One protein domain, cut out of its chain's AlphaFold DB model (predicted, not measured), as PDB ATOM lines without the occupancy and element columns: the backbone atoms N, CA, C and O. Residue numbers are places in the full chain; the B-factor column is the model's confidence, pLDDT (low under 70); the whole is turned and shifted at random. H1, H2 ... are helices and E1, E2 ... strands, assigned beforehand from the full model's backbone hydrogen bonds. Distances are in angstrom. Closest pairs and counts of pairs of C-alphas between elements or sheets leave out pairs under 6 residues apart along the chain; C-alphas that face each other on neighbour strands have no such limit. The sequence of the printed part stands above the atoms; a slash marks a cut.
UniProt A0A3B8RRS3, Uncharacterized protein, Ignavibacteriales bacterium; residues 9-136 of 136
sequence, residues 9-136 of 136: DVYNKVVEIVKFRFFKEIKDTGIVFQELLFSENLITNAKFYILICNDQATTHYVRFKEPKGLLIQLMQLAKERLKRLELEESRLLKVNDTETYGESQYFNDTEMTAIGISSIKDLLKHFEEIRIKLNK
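AT A GLANCE: This is residues 9 to 136 of the 136 residues of an uncharacterized protein of Ignavibacteriales bacterium (UniProt A0A3B8RRS3). Two long helices, H3 and H5, run side by side in opposite directions and make the long axis; a small sheet, E1 E2 E3, packs with one face on the early part of H3, residues 69 to 77. The short H1 packs on that same face, H2 packs on H5, and H4 lies near the far end, between H3 and H5 in the chain. The printed part has 128 residues, in the order H1 H2 E1 E2 E3 H3 H4 H5, mixed in class. It is loose, with a radius of gyration of the C-alphas of 17.5 A, and spans 61 by 32 by 22 A.

HOW THE PARTS SIT: H1, residues 9 to 18, is on the meander of E1, residues 32 to 40, E2, residues 47 to 54, and E3, residues 59 to 64, each strand the antiparallel neighbour of the one before. H2, residues 23 to 26, touches H5, residues 103 to 134, closest at the C-alphas of Glu 25 and Leu 123, 4.8 A. In the hairpin E1 and E2, N 37 and O 50 are 2.9 A apart; in the hairpin E2 and E3, N 51 and O 62 are 2.9 A apart, both within hydrogen-bond range. H3, residues 67 to 92, is on the same face as H1, giving two layers, helices on one face of a sheet. H3 touches H5 at a shallow tilt of 25 degrees, opposite ways, closest at the C-alphas of Leu 82 and Ile 117, 6.1 A. H4, residues 98 to 101, is close but not clearly touching H5, with the C-alphas of Thr 98 and Tyr 106 closest, 6.6 A. In H1, H3 and H5 every O i to N i+4 pair is within hydrogen-bond range; H2 and H4 are too short for one.

IN THESE COORDINATES: H1 begins at C-alpha 9, (-49.086, -13.375, 8.422). E1 is 24.6 A long, H3 37.0 A, and H5 46.6 A, ending at C-alpha 134, (-41.395, -23.358, -12.640).

THE WHOLE: The C-alphas farthest apart, of Ile 43 and Glu 99, are 62.0 A apart. The printed part has no cut and no long link. Residue 136 is under pLDDT 70.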
ATOM      1  N   ASP A   9     -48.371 -14.358   9.232       92.88
ATOM      2  CA  ASP A   9     -49.086 -13.375   8.422       92.88
ATOM      3  C   ASP A   9     -48.247 -12.943   7.221       92.88
ATOM      4  O   ASP A   9     -48.741 -12.895   6.091       92.88
ATOM      5  N   VAL A  10     -46.953 -12.696   7.436       95.12
ATOM      6  CA  VAL A  10     -46.019 -12.370   6.349       95.12
ATOM      7  C   VAL A  10     -45.836 -13.572   5.426       95.12
ATOM      8  O   VAL A  10     -45.908 -13.419   4.206       95.12
ATOM      9  N   TYR A  11     -45.683 -14.778   5.979       94.81
ATOM     10  CA  TYR A  11     -45.637 -16.013   5.192       94.81
ATOM     11  C   TYR A  11     -46.882 -16.190   4.318       94.81
ATOM     12  O   TYR A  11     -46.749 -16.460   3.125       94.81
ATOM     13  N   ASN A  12     -48.082 -16.002   4.870       94.62
ATOM     14  CA  ASN A  12     -49.323 -16.154   4.118       94.62
ATOM     15  C   ASN A  12     -49.384 -15.165   2.946       94.62
ATOM     16  O   ASN A  12     -49.676 -15.580   1.826       94.62
ATOM     17  N   LYS A  13     -48.999 -13.898   3.160       95.56
ATOM     18  CA  LYS A  13     -48.894 -12.899   2.081       95.56
ATOM     19  C   LYS A  13     -47.879 -13.306   1.010       95.56
ATOM     20  O   LYS A  13     -48.152 -13.183  -0.182       95.56
ATOM     21  N   VAL A  14     -46.718 -13.828   1.411       95.56
ATOM     22  CA  VAL A  14     -45.710 -14.338   0.467       95.56
ATOM     23  C   VAL A  14     -46.289 -15.478  -0.370       95.56
ATOM     24  O   VAL A  14     -46.213 -15.423  -1.596       95.56
ATOM     25  N   VAL A  15     -46.918 -16.473   0.264       94.00
ATOM     26  CA  VAL A  15     -47.581 -17.606  -0.405       94.00
ATOM     27  C   VAL A  15     -48.675 -17.139  -1.360       94.00
ATOM     28  O   VAL A  15     -48.809 -17.688  -2.455       94.00
ATOM     29  N   GLU A  16     -49.454 -16.127  -0.982       93.94
ATOM     30  CA  GLU A  16     -50.471 -15.535  -1.849       93.94
ATOM     31  C   GLU A  16     -49.867 -14.913  -3.106       93.94
ATOM     32  O   GLU A  16     -50.481 -15.005  -4.170       93.94
ATOM     33  N   ILE A  17     -48.673 -14.330  -3.022       92.44
ATOM     34  CA  ILE A  17     -47.979 -13.760  -4.180       92.44
ATOM     35  C   ILE A  17     -47.358 -14.865  -5.037       92.44
ATOM     36  O   ILE A  17     -47.514 -14.850  -6.259       92.44
ATOM     37  N   VAL A  18     -46.674 -15.835  -4.421       92.31
ATOM     38  CA  VAL A  18     -45.881 -16.831  -5.165       92.31
ATOM     39  C   VAL A  18     -46.615 -18.112  -5.536       92.31
ATOM     40  O   VAL A  18     -46.119 -18.880  -6.356       92.31
ATOM     41  N   LYS A  19     -47.819 -18.315  -4.997       91.56
ATOM     42  CA  LYS A  19     -48.752 -19.404  -5.335       91.56
ATOM     43  C   LYS A  19     -48.243 -20.823  -5.043       91.56
ATOM     44  O   LYS A  19     -48.774 -21.785  -5.587       91.56
ATOM     45  N   PHE A  20     -47.278 -20.984  -4.139       92.00
ATOM     46  CA  PHE A  20     -46.861 -22.288  -3.610       92.00
ATOM     47  C   PHE A  20     -46.663 -22.227  -2.092       92.00
ATOM     48  O   PHE A  20     -46.385 -21.167  -1.538       92.00
ATOM     49  N   ARG A  21     -46.835 -23.367  -1.416       93.00
ATOM     50  CA  ARG A  21     -46.785 -23.498   0.050       93.00
ATOM     51  C   ARG A  21     -45.583 -24.338   0.474       93.00
ATOM     52  O   ARG A  21     -45.208 -25.266  -0.239       93.00
ATOM     53  N   PHE A  22     -45.009 -24.004   1.623       92.94
ATOM     54  CA  PHE A  22     -43.831 -24.674   2.184       92.94
ATOM     55  C   PHE A  22     -43.767 -24.526   3.718       92.94
ATOM     56  O   PHE A  22     -42.710 -24.360   4.315       92.94
ATOM     57  N   PHE A  23     -44.942 -24.499   4.362       91.00
ATOM     58  CA  PHE A  23     -45.085 -24.223   5.795       91.00
ATOM     59  C   PHE A  23     -44.315 -25.234   6.647       91.00
ATOM     60  O   PHE A  23     -43.663 -24.851   7.611       91.00
ATOM     61  N   LYS A  24     -44.420 -26.526   6.310       90.69
ATOM     62  CA  LYS A  24     -43.799 -27.597   7.097       90.69
ATOM     63  C   LYS A  24     -42.282 -27.549   6.982       90.69
ATOM     64  O   LYS A  24     -41.599 -27.858   7.942       90.69
ATOM     65  N   GLU A  25     -41.804 -27.141   5.816       93.50
ATOM     66  CA  GLU A  25     -40.402 -27.141   5.439       93.50
ATOM     67  C   GLU A  25     -39.669 -25.903   5.964       93.50
ATOM     68  O   GLU A  25     -38.481 -25.983   6.237       93.50
ATOM     69  N   ILE A  26     -40.348 -24.756   6.120       91.31
ATOM     70  CA  ILE A  26     -39.742 -23.567   6.749       91.31
ATOM     71  C   ILE A  26     -39.840 -23.580   8.275       91.31
ATOM     72  O   ILE A  26     -39.056 -22.908   8.950       91.31
ATOM     73  N   LYS A  27     -40.776 -24.354   8.831       87.19
ATOM     74  CA  LYS A  27     -40.876 -24.559  10.275       87.19
ATOM     75  C   LYS A  27     -39.547 -25.097  10.812       87.19
ATOM     76  O   LYS A  27     -38.891 -25.899  10.159       87.19
ATOM     77  N   ASP A  28     -39.134 -24.619  11.981       87.00
ATOM     78  CA  ASP A  28     -37.916 -25.063  12.676       87.00
ATOM     79  C   ASP A  28     -36.601 -24.796  11.912       87.00
ATOM     80  O   ASP A  28     -35.518 -25.149  12.376       87.00
ATOM     81  N   THR A  29     -36.653 -24.100  10.769       92.25
ATOM     82  CA  THR A  29     -35.442 -23.701  10.042       92.25
ATOM     83  C   THR A  29     -34.712 -22.566  10.729       92.25
ATOM     84  O   THR A  29     -33.527 -22.399  10.483       92.25
ATOM     85  N   GLY A  30     -35.388 -21.776  11.569       90.75
ATOM     86  CA  GLY A  30     -34.858 -20.539  12.147       90.75
ATOM     87  C   GLY A  30     -34.811 -19.360  11.170       90.75
ATOM     88  O   GLY A  30     -34.274 -18.311  11.517       90.75
ATOM     89  N   ILE A  31     -35.363 -19.513   9.963       93.75
ATOM     90  CA  ILE A  31     -35.606 -18.402   9.041       93.75
ATOM     91  C   ILE A  31     -36.963 -17.791   9.387       93.75
ATOM     92  O   ILE A  31     -37.997 -18.451   9.309       93.75
ATOM     93  N   VAL A  32     -36.961 -16.512   9.739       93.31
ATOM     94  CA  VAL A  32     -38.147 -15.755  10.134       93.31
ATOM     95  C   VAL A  32     -38.431 -14.701   9.079       93.31
ATOM     96  O   VAL A  32     -37.599 -13.838   8.815       93.31
ATOM     97  N   PHE A  33     -39.621 -14.736   8.489       94.94
ATOM     98  CA  PHE A  33     -40.097 -13.639   7.652       94.94
ATOM     99  C   PHE A  33     -40.570 -12.521   8.575       94.94
ATOM    100  O   PHE A  33     -41.434 -12.759   9.401       94.94
ATOM    101  N   GLN A  34     -39.982 -11.335   8.508       94.56
ATOM    102  CA  GLN A  34     -40.285 -10.245   9.439       94.56
ATOM    103  C   GLN A  34     -41.352  -9.317   8.877       94.56
ATOM    104  O   GLN A  34     -42.321  -8.995   9.559       94.56
ATOM    105  N   GLU A  35     -41.184  -8.916   7.619       95.94
ATOM    106  CA  GLU A  35     -42.035  -7.927   6.972       95.94
ATOM    107  C   GLU A  35     -42.027  -8.122   5.456       95.94
ATOM    108  O   GLU A  35     -41.053  -8.605   4.875       95.94
ATOM    109  N   LEU A  36     -43.121  -7.729   4.808       97.38
ATOM    110  CA  LEU A  36     -43.230  -7.693   3.359       97.38
ATOM    111  C   LEU A  36     -43.681  -6.303   2.924       97.38
ATOM    112  O   LEU A  36     -44.799  -5.882   3.223       97.38
ATOM    113  N   LEU A  37     -42.820  -5.633   2.169       96.75
ATOM    114  CA  LEU A  37     -43.077  -4.316   1.611       96.75
ATOM    115  C   LEU A  37     -43.416  -4.434   0.128       96.75
ATOM    116  O   LEU A  37     -42.808  -5.217  -0.605       96.75
ATOM    117  N   PHE A  38     -44.360  -3.614  -0.321       95.44
ATOM    118  CA  PHE A  38     -44.634  -3.389  -1.734       95.44
ATOM    119  C   PHE A  38     -44.006  -2.062  -2.162       95.44
ATOM    120  O   PHE A  38     -44.113  -1.062  -1.453       95.44
ATOM    121  N   SER A  39     -43.352  -2.048  -3.319       92.50
ATOM    122  CA  SER A  39     -42.709  -0.860  -3.869       92.50
ATOM    123  C   SER A  39     -43.021  -0.714  -5.352       92.50
ATOM    124  O   SER A  39     -43.014  -1.681  -6.116       92.50
ATOM    125  N   GLU A  40     -43.268   0.527  -5.756       93.62
ATOM    126  CA  GLU A  40     -43.488   0.930  -7.136       93.62
ATOM    127  C   GLU A  40     -42.474   2.016  -7.498       93.62
ATOM    128  O   GLU A  40     -42.348   3.036  -6.819       93.62
ATOM    129  N   ASN A  41     -41.709   1.783  -8.561       88.44
ATOM    130  CA  ASN A  41     -40.813   2.788  -9.105       88.44
ATOM    131  C   ASN A  41     -41.639   3.806  -9.900       88.44
ATOM    132  O   ASN A  41     -42.187   3.459 -10.937       88.44
ATOM    133  N   LEU A  42     -41.680   5.059  -9.449       89.88
ATOM    134  CA  LEU A  42     -42.505   6.116 -10.053       89.88
ATOM    135  C   LEU A  42     -42.027   6.589 -11.439       89.88
ATOM    136  O   LEU A  42     -42.773   7.255 -12.145       89.88
ATOM    137  N   ILE A  43     -40.789   6.269 -11.832       91.62
ATOM    138  CA  ILE A  43     -40.228   6.637 -13.142       91.62
ATOM    139  C   ILE A  43     -40.523   5.536 -14.163       91.62
ATOM    140  O   ILE A  43     -40.912   5.813 -15.293       91.62
ATOM    141  N   THR A  44     -40.322   4.277 -13.773       91.94
ATOM    142  CA  THR A  44     -40.464   3.123 -14.674       91.94
ATOM    143  C   THR A  44     -41.800   2.393 -14.532       91.94
ATOM    144  O   THR A  44     -42.041   1.439 -15.267       91.94
ATOM    145  N   ASN A  45     -42.648   2.796 -13.579       89.38
ATOM    146  CA  ASN A  45     -43.859   2.091 -13.130       89.38
ATOM    147  C   ASN A  45     -43.620   0.610 -12.772       89.38
ATOM    148  O   ASN A  45     -44.534  -0.216 -12.784       89.38
ATOM    149  N   ALA A  46     -42.371   0.242 -12.463       91.06
ATOM    150  CA  ALA A  46     -42.011  -1.127 -12.126       91.06
ATOM    151  C   ALA A  46     -42.418  -1.450 -10.685       91.06
ATOM    152  O   ALA A  46     -41.987  -0.777  -9.748       91.06
ATOM    153  N   LYS A  47     -43.189  -2.524 -10.508       93.62
ATOM    154  CA  LYS A  47     -43.679  -3.001  -9.207       93.62
ATOM    155  C   LYS A  47     -42.858  -4.191  -8.722       93.62
ATOM    156  O   LYS A  47     -42.564  -5.100  -9.499       93.62
ATOM    157  N   PHE A  48     -42.480  -4.185  -7.452       95.19
ATOM    158  CA  PHE A  48     -41.750  -5.281  -6.820       95.19
ATOM    159  C   PHE A  48     -42.028  -5.338  -5.318       95.19
ATOM    160  O   PHE A  48     -42.520  -4.389  -4.712       95.19
ATOM    161  N   TYR A  49     -41.683  -6.467  -4.721       97.06
ATOM    162  CA  TYR A  49     -41.776  -6.714  -3.296       97.06
ATOM    163  C   TYR A  49     -40.382  -6.763  -2.671       97.06
ATOM    164  O   TYR A  49     -39.403  -7.137  -3.329       97.06
ATOM    165  N   ILE A  50     -40.303  -6.402  -1.395       97.19
ATOM    166  CA  ILE A  50     -39.126  -6.594  -0.547       97.19
ATOM    167  C   ILE A  50     -39.579  -7.419   0.653       97.19
ATOM    168  O   ILE A  50     -40.354  -6.942   1.479       97.19
ATOM    169  N   LEU A  51     -39.116  -8.663   0.723       97.19
ATOM    170  CA  LEU A  51     -39.298  -9.523   1.883       97.19
ATOM    171  C   LEU A  51     -38.096  -9.344   2.812       97.19
ATOM    172  O   LEU A  51     -36.960  -9.602   2.414       97.19
ATOM    173  N   ILE A  52     -38.354  -8.900   4.035       96.94
ATOM    174  CA  ILE A  52     -37.349  -8.801   5.089       96.94
ATOM    175  C   ILE A  52     -37.351 -10.125   5.851       96.94
ATOM    176  O   ILE A  52     -38.386 -10.532   6.382       96.94
ATOM    177  N   CYS A  53     -36.208 -10.803   5.894       94.94
ATOM    178  CA  CYS A  53     -36.029 -12.070   6.603       94.94
ATOM    179  C   CYS A  53     -34.941 -11.938   7.668       94.94
ATOM    180  O   CYS A  53     -33.971 -11.219   7.467       94.94
ATOM    181  N   ASN A  54     -35.033 -12.701   8.748       93.19
ATOM    182  CA  ASN A  54     -33.945 -12.899   9.698       93.19
ATOM    183  C   ASN A  54     -33.593 -14.387   9.756       93.19
ATOM    184  O   ASN A  54     -34.483 -15.232   9.753       93.19
ATOM    185  N   ASP A  55     -32.306 -14.709   9.783       91.25
ATOM    186  CA  ASP A  55     -31.812 -16.087   9.793       91.25
ATOM    187  C   ASP A  55     -31.011 -16.417  11.063       91.25
ATOM    188  O   ASP A  55     -30.069 -17.213  11.014       91.25
ATOM    189  N   GLN A  56     -31.375 -15.774  12.176       87.31
ATOM    190  CA  GLN A  56     -30.742 -15.763  13.506       87.31
ATOM    191  C   GLN A  56     -29.358 -15.111  13.585       87.31
ATOM    192  O   GLN A  56     -28.908 -14.800  14.683       87.31
ATOM    193  N   ALA A  57     -28.687 -14.879  12.458       88.62
ATOM    194  CA  ALA A  57     -27.387 -14.209  12.426       88.62
ATOM    195  C   ALA A  57     -27.477 -12.830  11.768       88.62
ATOM    196  O   ALA A  57     -26.792 -11.889  12.163       88.62
ATOM    197  N   THR A  58     -28.313 -12.718  10.739       91.31
ATOM    198  CA  THR A  58     -28.348 -11.579   9.829       91.31
ATOM    199  C   THR A  58     -29.768 -11.289   9.362       91.31
ATOM    200  O   THR A  58     -30.599 -12.186   9.205       91.31
ATOM    201  N   THR A  59     -30.040 -10.006   9.126       94.62
ATOM    202  CA  THR A  59     -31.250  -9.563   8.430       94.62
ATOM    203  C   THR A  59     -30.972  -9.477   6.933       94.62
ATOM    204  O   THR A  59     -29.989  -8.873   6.504       94.62
ATOM    205  N   HIS A  60     -31.867 -10.055   6.141       95.88
ATOM    206  CA  HIS A  60     -31.807 -10.159   4.690       95.88
ATOM    207  C   HIS A  60     -32.940  -9.376   4.045       95.88
ATOM    208  O   HIS A  60     -34.074  -9.402   4.522       95.88
ATOM    209  N   TYR A  61     -32.644  -8.750   2.909       96.44
ATOM    210  CA  TYR A  61     -33.615  -8.007   2.109       96.44
ATOM    211  C   TYR A  61     -33.773  -8.687   0.755       96.44
ATOM    212  O   TYR A  61     -32.971  -8.504  -0.163       96.44
ATOM    213  N   VAL A  62     -34.823  -9.489   0.623       96.25
ATOM    214  CA  VAL A  62     -35.098 -10.267  -0.578       96.25
ATOM    215  C   VAL A  62     -36.022  -9.476  -1.495       96.25
ATOM    216  O   VAL A  62     -37.235  -9.416  -1.295       96.25
ATOM    217  N   ARG A  63     -35.443  -8.862  -2.529       94.75
ATOM    218  CA  ARG A  63     -36.197  -8.157  -3.571       94.75
ATOM    219  C   ARG A  63     -36.663  -9.129  -4.653       94.75
ATOM    220  O   ARG A  63     -35.844  -9.831  -5.245       94.75
ATOM    221  N   PHE A  64     -37.955  -9.119  -4.976       95.19
ATOM    222  CA  PHE A  64     -38.514  -9.973  -6.028       95.19
ATOM    223  C   PHE A  64     -39.719  -9.333  -6.720       95.19
ATOM    224  O   PHE A  64     -40.452  -8.546  -6.130       95.19
ATOM    225  N   LYS A  65     -39.933  -9.684  -7.990       92.81
ATOM    226  CA  LYS A  65     -41.119  -9.281  -8.766       92.81
ATOM    227  C   LYS A  65     -41.973 -10.476  -9.205       92.81
ATOM    228  O   LYS A  65     -43.170 -10.331  -9.406       92.81
ATOM    229  N   GLU A  66     -41.365 -11.661  -9.304       92.12
ATOM    230  CA  GLU A  66     -42.031 -12.908  -9.675       92.12
ATOM    231  C   GLU A  66     -41.590 -14.086  -8.785       92.12
ATOM    232  O   GLU A  66     -40.532 -14.011  -8.145       92.12
ATOM    233  N   PRO A  67     -42.349 -15.202  -8.772       92.69
ATOM    234  CA  PRO A  67     -42.074 -16.355  -7.911       92.69
ATOM    235  C   PRO A  67     -40.670 -16.940  -8.095       92.69
ATOM    236  O   PRO A  67     -40.006 -17.286  -7.122       92.69
ATOM    237  N   LYS A  68     -40.191 -17.011  -9.345       92.88
ATOM    238  CA  LYS A  68     -38.864 -17.550  -9.671       92.88
ATOM    239  C   LYS A  68     -37.742 -16.729  -9.033       92.88
ATOM    240  O   LYS A  68     -36.801 -17.308  -8.496       92.88
ATOM    241  N   GLY A  69     -37.859 -15.401  -9.064       92.94
ATOM    242  CA  GLY A  69     -36.899 -14.499  -8.432       92.94
ATOM    243  C   GLY A  69     -36.859 -14.683  -6.916       92.94
ATOM    244  O   GLY A  69     -35.774 -14.809  -6.354       92.94
ATOM    245  N   LEU A  70     -38.030 -14.787  -6.270       95.69
ATOM    246  CA  LEU A  70     -38.096 -15.060  -4.831       95.69
ATOM    247  C   LEU A  70     -37.434 -16.395  -4.484       95.69
ATOM    248  O   LEU A  70     -36.608 -16.453  -3.579       95.69
ATOM    249  N   LEU A  71     -37.788 -17.458  -5.208       95.50
ATOM    250  CA  LEU A  71     -37.315 -18.809  -4.923       95.50
ATOM    251  C   LEU A  71     -35.786 -18.894  -4.960       95.50
ATOM    252  O   LEU A  71     -35.183 -19.445  -4.046       95.50
ATOM    253  N   ILE A  72     -35.156 -18.299  -5.978       95.00
ATOM    254  CA  ILE A  72     -33.691 -18.267  -6.102       95.00
ATOM    255  C   ILE A  72     -33.053 -17.593  -4.882       95.00
ATOM    256  O   ILE A  72     -32.094 -18.120  -4.322       95.00
ATOM    257  N   GLN A  73     -33.602 -16.456  -4.451       96.31
ATOM    258  CA  GLN A  73     -33.076 -15.703  -3.311       96.31
ATOM    259  C   GLN A  73     -33.278 -16.451  -1.984       96.31
ATOM    260  O   GLN A  73     -32.357 -16.526  -1.174       96.31
ATOM    261  N   LEU A  74     -34.444 -17.072  -1.775       96.06
ATOM    262  CA  LEU A  74     -34.700 -17.883  -0.580       96.06
ATOM    263  C   LEU A  74     -33.803 -19.125  -0.519       96.06
ATOM    264  O   LEU A  74     -33.322 -19.479   0.554       96.06
ATOM    265  N   MET A  75     -33.531 -19.765  -1.659       97.06
ATOM    266  CA  MET A  75     -32.576 -20.873  -1.729       97.06
ATOM    267  C   MET A  75     -31.157 -20.426  -1.386       97.06
ATOM    268  O   MET A  75     -30.436 -21.164  -0.718       97.06
ATOM    269  N   GLN A  76     -30.743 -19.240  -1.840       96.50
ATOM    270  CA  GLN A  76     -29.430 -18.693  -1.507       96.50
ATOM    271  C   GLN A  76     -29.307 -18.428  -0.001       96.50
ATOM    272  O   GLN A  76     -28.362 -18.910   0.620       96.50
ATOM    273  N   LEU A  77     -30.308 -17.775   0.597       96.31
ATOM    274  CA  LEU A  77     -30.382 -17.546   2.045       96.31
ATOM    275  C   LEU A  77     -30.317 -18.870   2.828       96.31
ATOM    276  O   LEU A  77     -29.530 -19.008   3.763       96.31
ATOM    277  N   ALA A  78     -31.095 -19.877   2.417       97.19
ATOM    278  CA  ALA A  78     -31.089 -21.191   3.057       97.19
ATOM    279  C   ALA A  78     -29.722 -21.898   2.946       97.19
ATOM    280  O   ALA A  78     -29.261 -22.486   3.923       97.19
ATOM    281  N   LYS A  79     -29.028 -21.799   1.803       97.81
ATOM    282  CA  LYS A  79     -27.667 -22.347   1.629       97.81
ATOM    283  C   LYS A  79     -26.638 -21.657   2.521       97.81
ATOM    284  O   LYS A  79     -25.783 -22.325   3.098       97.81
ATOM    285  N   GLU A  80     -26.709 -20.337   2.642       96.25
ATOM    286  CA  GLU A  80     -25.814 -19.577   3.521       96.25
ATOM    287  C   GLU A  80     -26.019 -19.955   4.984       96.25
ATOM    288  O   GLU A  80     -25.047 -20.179   5.710       96.25
ATOM    289  N   ARG A  81     -27.279 -20.105   5.402       95.75
ATOM    290  CA  ARG A  81     -27.604 -20.592   6.740       95.75
ATOM    291  C   ARG A  81     -27.118 -22.018   6.978       95.75
ATOM    292  O   ARG A  81     -26.511 -22.257   8.018       95.75
ATOM    293  N   LEU A  82     -27.321 -22.928   6.022       98.00
ATOM    294  CA  LEU A  82     -26.814 -24.301   6.114       98.00
ATOM    295  C   LEU A  82     -25.308 -24.315   6.374       98.00
ATOM    296  O   LEU A  82     -24.854 -24.945   7.322       98.00
ATOM    297  N   LYS A  83     -24.549 -23.538   5.594       97.69
ATOM    298  CA  LYS A  83     -23.093 -23.444   5.739       97.69
ATOM    299  C   LYS A  83     -22.671 -22.979   7.136       97.69
ATOM    300  O   LYS A  83     -21.658 -23.444   7.654       97.69
ATOM    301  N   ARG A  84     -23.414 -22.052   7.751       96.81
ATOM    302  CA  ARG A  84     -23.126 -21.596   9.121       96.81
ATOM    303  C   ARG A  84     -23.454 -22.663  10.160       96.81
ATOM    304  O   ARG A  84     -22.673 -22.834  11.085       96.81
ATOM    305  N   LEU A  85     -24.558 -23.389   9.990       97.00
ATOM    306  CA  LEU A  85     -24.911 -24.497  10.878       97.00
ATOM    307  C   LEU A  85     -23.891 -25.643  10.793       97.00
ATOM    308  O   LEU A  85     -23.482 -26.160  11.821       97.00
ATOM    309  N   GLU A  86     -23.409 -25.986   9.597       98.12
ATOM    310  CA  GLU A  86     -22.365 -27.011   9.407       98.12
ATOM    311  C   GLU A  86     -21.012 -26.585  10.007       98.12
ATOM    312  O   GLU A  86     -20.264 -27.407  10.548       98.12
ATOM    313  N   LEU A  87     -20.690 -25.287   9.949       97.69
ATOM    314  CA  LEU A  87     -19.520 -24.738  10.636       97.69
ATOM    315  C   LEU A  87     -19.670 -24.834  12.159       97.69
ATOM    316  O   LEU A  87     -18.704 -25.174  12.842       97.69
ATOM    317  N   GLU A  88     -20.863 -24.544  12.674       96.56
ATOM    318  CA  GLU A  88     -21.170 -24.617  14.101       96.56
ATOM    319  C   GLU A  88     -21.143 -26.058  14.618       96.56
ATOM    320  O   GLU A  88     -20.491 -26.337  15.619       96.56
ATOM    321  N   GLU A  89     -21.729 -27.002  13.883       97.88
ATOM    322  CA  GLU A  89     -21.628 -28.437  14.171       97.88
ATOM    323  C   GLU A  89     -20.158 -28.876  14.235       97.88
ATOM    324  O   GLU A  89     -19.715 -29.488  15.205       97.88
ATOM    325  N   SER A  90     -19.355 -28.466  13.247       97.81
ATOM    326  CA  SER A  90     -17.915 -28.747  13.225       97.81
ATOM    327  C   SER A  90     -17.155 -28.115  14.398       97.81
ATOM    328  O   SER A  90     -16.094 -28.615  14.777       97.81
ATOM    329  N   ARG A  91     -17.638 -26.990  14.940       97.06
ATOM    330  CA  ARG A  91     -17.072 -26.328  16.122       97.06
ATOM    331  C   ARG A  91     -17.429 -27.102  17.388       97.06
ATOM    332  O   ARG A  91     -16.532 -27.364  18.186       97.06
ATOM    333  N   LEU A  92     -18.696 -27.485  17.541       96.31
ATOM    334  CA  LEU A  92     -19.194 -28.267  18.674       96.31
ATOM    335  C   LEU A  92     -18.488 -29.627  18.756       96.31
ATOM    336  O   LEU A  92     -17.970 -29.970  19.810       96.31
ATOM    337  N   LEU A  93     -18.311 -30.333  17.636       94.81
ATOM    338  CA  LEU A  93     -17.597 -31.622  17.596       94.81
ATOM    339  C   LEU A  93     -16.117 -31.553  18.017       94.81
ATOM    340  O   LEU A  93     -15.505 -32.587  18.275       94.81
ATOM    341  N   LYS A  94     -15.518 -30.357  18.056       96.19
ATOM    342  CA  LYS A  94     -14.136 -30.139  18.521       96.19
ATOM    343  C   LYS A  94     -14.055 -29.793  20.008       96.19
ATOM    344  O   LYS A  94     -12.948 -29.612  20.520       96.19
ATOM    345  N   VAL A  95     -15.191 -29.639  20.687       94.50
ATOM    346  CA  VAL A  95     -15.234 -29.424  22.133       94.50
ATOM    347  C   VAL A  95     -14.834 -30.731  22.811       94.50
ATOM    348  O   VAL A  95     -15.568 -31.711  22.781       94.50
ATOM    349  N   ASN A  96     -13.645 -30.736  23.410       90.56
ATOM    350  CA  ASN A  96     -13.099 -31.902  24.112       90.56
ATOM    351  C   ASN A  96     -13.372 -31.868  25.626       90.56
ATOM    352  O   ASN A  96     -13.183 -32.875  26.297       90.56
ATOM    353  N   ASP A  97     -13.779 -30.711  26.152       93.19
ATOM    354  CA  ASP A  97     -14.118 -30.491  27.559       93.19
ATOM    355  C   ASP A  97     -15.543 -29.928  27.645       93.19
ATOM    356  O   ASP A  97     -15.777 -28.719  27.539       93.19
ATOM    357  N   THR A  98     -16.508 -30.837  27.758       92.31
ATOM    358  CA  THR A  98     -17.933 -30.505  27.857       92.31
ATOM    359  C   THR A  98     -18.321 -30.010  29.246       92.31
ATOM    360  O   THR A  98     -19.310 -29.289  29.361       92.31
ATOM    361  N   GLU A  99     -17.550 -30.339  30.287       91.00
ATOM    362  CA  GLU A  99     -17.790 -29.859  31.650       91.00
ATOM    363  C   GLU A  99     -17.588 -28.343  31.717       91.00
ATOM    364  O   GLU A  99     -18.486 -27.620  32.153       91.00
ATOM    365  N   THR A 100     -16.463 -27.844  31.190       93.31
ATOM    366  CA  THR A 100     -16.176 -26.401  31.137       93.31
ATOM    367  C   THR A 100     -17.127 -25.651  30.197       93.31
ATOM    368  O   THR A 100     -17.468 -24.497  30.460       93.31
ATOM    369  N   TYR A 101     -17.584 -26.287  29.112       92.75
ATOM    370  CA  TYR A 101     -18.610 -25.712  28.231       92.75
ATOM    371  C   TYR A 101     -19.986 -25.623  28.917       92.75
ATOM    372  O   TYR A 101     -20.797 -24.765  28.575       92.75
ATOM    373  N   GLY A 102     -20.248 -26.506  29.881       95.88
ATOM    374  CA  GLY A 102     -21.568 -26.765  30.435       95.88
ATOM    375  C   GLY A 102     -22.267 -27.870  29.649       95.88
ATOM    376  O   GLY A 102     -22.814 -27.633  28.573       95.88
ATOM    377  N   GLU A 103     -22.293 -29.083  30.203       92.75
ATOM    378  CA  GLU A 103     -22.763 -30.283  29.497       92.75
ATOM    379  C   GLU A 103     -24.184 -30.130  28.949       92.75
ATOM    380  O   GLU A 103     -24.434 -30.392  27.774       92.75
ATOM    381  N   SER A 104     -25.120 -29.640  29.768       94.00
ATOM    382  CA  SER A 104     -26.506 -29.425  29.335       94.00
ATOM    383  C   SER A 104     -26.608 -28.429  28.180       94.00
ATOM    384  O   SER A 104     -27.431 -28.611  27.286       94.00
ATOM    385  N   GLN A 105     -25.763 -27.395  28.184       94.31
ATOM    386  CA  GLN A 105     -25.711 -26.427  27.097       94.31
ATOM    387  C   GLN A 105     -25.127 -27.066  25.835       94.31
ATOM    388  O   GLN A 105     -25.712 -26.928  24.767       94.31
ATOM    389  N   TYR A 106     -24.031 -27.817  25.958       96.00
ATOM    390  CA  TYR A 106     -23.414 -28.528  24.838       96.00
ATOM    391  C   TYR A 106     -24.395 -29.480  24.143       96.00
ATOM    392  O   TYR A 106     -24.517 -29.458  22.915       96.00
ATOM    393  N   PHE A 107     -25.123 -30.291  24.918       94.62
ATOM    394  CA  PHE A 107     -26.115 -31.215  24.367       94.62
ATOM    395  C   PHE A 107     -27.240 -30.472  23.648       94.62
ATOM    396  O   PHE A 107     -27.571 -30.827  22.518       94.62
ATOM    397  N   ASN A 108     -27.774 -29.413  24.260       95.00
ATOM    398  CA  ASN A 108     -28.825 -28.604  23.651       95.00
ATOM    399  C   ASN A 108     -28.349 -27.912  22.362       95.00
ATOM    400  O   ASN A 108     -29.042 -27.958  21.350       95.00
ATOM    401  N   ASP A 109     -27.160 -27.308  22.366       94.88
ATOM    402  CA  ASP A 109     -26.594 -26.638  21.190       94.88
ATOM    403  C   ASP A 109     -26.352 -27.638  20.049       94.88
ATOM    404  O   ASP A 109     -26.656 -27.350  18.888       94.88
ATOM    405  N   THR A 110     -25.868 -28.841  20.376       96.19
ATOM    406  CA  THR A 110     -25.653 -29.930  19.409       96.19
ATOM    407  C   THR A 110     -26.972 -30.409  18.808       96.19
ATOM    408  O   THR A 110     -27.096 -30.507  17.585       96.19
ATOM    409  N   GLU A 111     -27.981 -30.661  19.645       95.44
ATOM    410  CA  GLU A 111     -29.306 -31.100  19.206       95.44
ATOM    411  C   GLU A 111     -29.980 -30.045  18.319       95.44
ATOM    412  O   GLU A 111     -30.420 -30.346  17.206       95.44
ATOM    413  N   MET A 112     -29.998 -28.785  18.762       93.12
ATOM    414  CA  MET A 112     -30.611 -27.687  18.014       93.12
ATOM    415  C   MET A 112     -29.890 -27.421  16.688       93.12
ATOM    416  O   MET A 112     -30.546 -27.128  15.683       93.12
ATOM    417  N   THR A 113     -28.562 -27.566  16.653       96.00
ATOM    418  CA  THR A 113     -27.780 -27.454  15.413       96.00
ATOM    419  C   THR A 113     -28.135 -28.576  14.439       96.00
ATOM    420  O   THR A 113     -28.429 -28.295  13.274       96.00
ATOM    421  N   ALA A 114     -28.200 -29.826  14.908       95.94
ATOM    422  CA  ALA A 114     -28.568 -30.973  14.078       95.94
ATOM    423  C   ALA A 114     -29.994 -30.847  13.508       95.94
ATOM    424  O   ALA A 114     -30.206 -31.058  12.307       95.94
ATOM    425  N   ILE A 115     -30.961 -30.428  14.335       94.62
ATOM    426  CA  ILE A 115     -32.335 -30.131  13.897       94.62
ATOM    427  C   ILE A 115     -32.321 -29.038  12.824       94.62
ATOM    428  O   ILE A 115     -32.920 -29.210  11.762       94.62
ATOM    429  N   GLY A 116     -31.603 -27.936  13.061       94.62
ATOM    430  CA  GLY A 116     -31.496 -26.835  12.106       94.62
ATOM    431  C   GLY A 116     -30.933 -27.275  10.751       94.62
ATOM    432  O   GLY A 116     -31.473 -26.893   9.710       94.62
ATOM    433  N   ILE A 117     -29.883 -28.106  10.748       97.56
ATOM    434  CA  ILE A 117     -29.282 -28.659   9.522       97.56
ATOM    435  C   ILE A 117     -30.306 -29.496   8.756       97.56
ATOM    436  O   ILE A 117     -30.467 -29.304   7.547       97.56
ATOM    437  N   SER A 118     -30.997 -30.408   9.446       97.44
ATOM    438  CA  SER A 118     -32.008 -31.270   8.825       97.44
ATOM    439  C   SER A 118     -33.130 -30.442   8.196       97.44
ATOM    440  O   SER A 118     -33.410 -30.592   7.006       97.44
ATOM    441  N   SER A 119     -33.704 -29.504   8.952       96.06
ATOM    442  CA  SER A 119     -34.815 -28.666   8.486       96.06
ATOM    443  C   SER A 119     -34.427 -27.813   7.273       96.06
ATOM    444  O   SER A 119     -35.189 -27.699   6.313       96.06
ATOM    445  N   ILE A 120     -33.219 -27.236   7.261       97.38
ATOM    446  CA  ILE A 120     -32.743 -26.443   6.117       97.38
ATOM    447  C   ILE A 120     -32.524 -27.318   4.872       97.38
ATOM    448  O   ILE A 120     -32.828 -26.882   3.757       97.38
ATOM    449  N   LYS A 121     -32.025 -28.551   5.033       98.19
ATOM    450  CA  LYS A 121     -31.875 -29.500   3.916       98.19
ATOM    451  C   LYS A 121     -33.231 -29.866   3.308       98.19
ATOM    452  O   LYS A 121     -33.355 -29.861   2.080       98.19
ATOM    453  N   ASP A 122     -34.245 -30.098   4.138       97.19
ATOM    454  CA  ASP A 122     -35.612 -30.371   3.681       97.19
ATOM    455  C   ASP A 122     -36.220 -29.172   2.938       97.19
ATOM    456  O   ASP A 122     -36.773 -29.336   1.844       97.19
ATOM    457  N   LEU A 123     -36.032 -27.952   3.456       97.12
ATOM    458  CA  LEU A 123     -36.448 -26.721   2.777       97.12
ATOM    459  C   LEU A 123     -35.815 -26.586   1.387       97.12
ATOM    460  O   LEU A 123     -36.507 -26.307   0.404       97.12
ATOM    461  N   LEU A 124     -34.500 -26.797   1.291       98.31
ATOM    462  CA  LEU A 124     -33.773 -26.708   0.025       98.31
ATOM    463  C   LEU A 124     -34.263 -27.745  -0.985       98.31
ATOM    464  O   LEU A 124     -34.454 -27.406  -2.155       98.31
ATOM    465  N   LYS A 125     -34.507 -28.982  -0.543       97.81
ATOM    466  CA  LYS A 125     -35.065 -30.038  -1.393       97.81
ATOM    467  C   LYS A 125     -36.429 -29.633  -1.957       97.81
ATOM    468  O   LYS A 125     -36.639 -29.721  -3.166       97.81
ATOM    469  N   HIS A 126     -37.324 -29.126  -1.113       96.81
ATOM    470  CA  HIS A 126     -38.647 -28.671  -1.546       96.81
ATOM    471  C   HIS A 126     -38.573 -27.500  -2.535       96.81
ATOM    472  O   HIS A 126     -39.267 -27.478  -3.555       96.81
ATOM    473  N   PHE A 127     -37.684 -26.536  -2.285       96.88
ATOM    474  CA  PHE A 127     -37.454 -25.434  -3.217       96.88
ATOM    475  C   PHE A 127     -36.904 -25.898  -4.565       96.88
ATOM    476  O   PHE A 127     -37.319 -25.370  -5.597       96.88
ATOM    477  N   GLU A 128     -36.032 -26.902  -4.591       96.00
ATOM    478  CA  GLU A 128     -35.561 -27.504  -5.839       96.00
ATOM    479  C   GLU A 128     -36.701 -28.146  -6.642       96.00
ATOM    480  O   GLU A 128     -36.813 -27.929  -7.853       96.00
ATOM    481  N   GLU A 129     -37.617 -28.856  -5.979       95.56
ATOM    482  CA  GLU A 129     -38.800 -29.431  -6.627       95.56
ATOM    483  C   GLU A 129     -39.709 -28.355  -7.241       95.56
ATOM    484  O   GLU A 129     -40.205 -28.516  -8.364       95.56
ATOM    485  N   ILE A 130     -39.912 -27.234  -6.541       94.19
ATOM    486  CA  ILE A 130     -40.669 -26.086  -7.064       94.19
ATOM    487  C   ILE A 130     -39.925 -25.447  -8.239       94.19
ATOM    488  O   ILE A 130     -40.538 -25.143  -9.264       94.19
ATOM    489  N   ARG A 131     -38.604 -25.273  -8.134       93.31
ATOM    490  CA  ARG A 131     -37.774 -24.672  -9.188       93.31
ATOM    491  C   ARG A 131     -37.886 -25.452 -10.492       93.31
ATOM    492  O   ARG A 131     -38.021 -24.846 -11.553       93.31
ATOM    493  N   ILE A 132     -37.862 -26.782 -10.415       92.00
ATOM    494  CA  ILE A 132     -38.045 -27.664 -11.572       92.00
ATOM    495  C   ILE A 132     -39.436 -27.466 -12.187       92.00
ATOM    496  O   ILE A 132     -39.545 -27.381 -13.407       92.00
ATOM    497  N   LYS A 133     -40.489 -27.350 -11.367       90.12
ATOM    498  CA  LYS A 133     -41.865 -27.112 -11.844       90.12
ATOM    499  C   LYS A 133     -42.033 -25.751 -12.524       90.12
ATOM    500  O   LYS A 133     -42.780 -25.668 -13.483       90.12
ATOM    501  N   LEU A 134     -41.336 -24.710 -12.060       85.62
ATOM    502  CA  LEU A 134     -41.395 -23.358 -12.640       85.62
ATOM    503  C   LEU A 134     -40.605 -23.198 -13.953       85.62
ATOM    504  O   LEU A 134     -40.745 -22.176 -14.619       85.62
ATOM    505  N   ASN A 135     -39.731 -24.150 -14.289       77.69
ATOM    506  CA  ASN A 135     -38.927 -24.139 -15.518       77.69
ATOM    507  C   ASN A 135     -39.465 -25.089 -16.606       77.69
ATOM    508  O   ASN A 135     -38.861 -25.162 -17.676       77.69
ATOM    509  N   LYS A 136     -40.531 -25.841 -16.313       62.56
ATOM    510  CA  LYS A 136     -41.276 -26.660 -17.276       62.56
ATOM    511  C   LYS A 136     -42.420 -25.846 -17.861       62.56
ATOM    512  O   LYS A 136     -42.709 -26.068 -19.052       62.56
TER     513      LYS A 136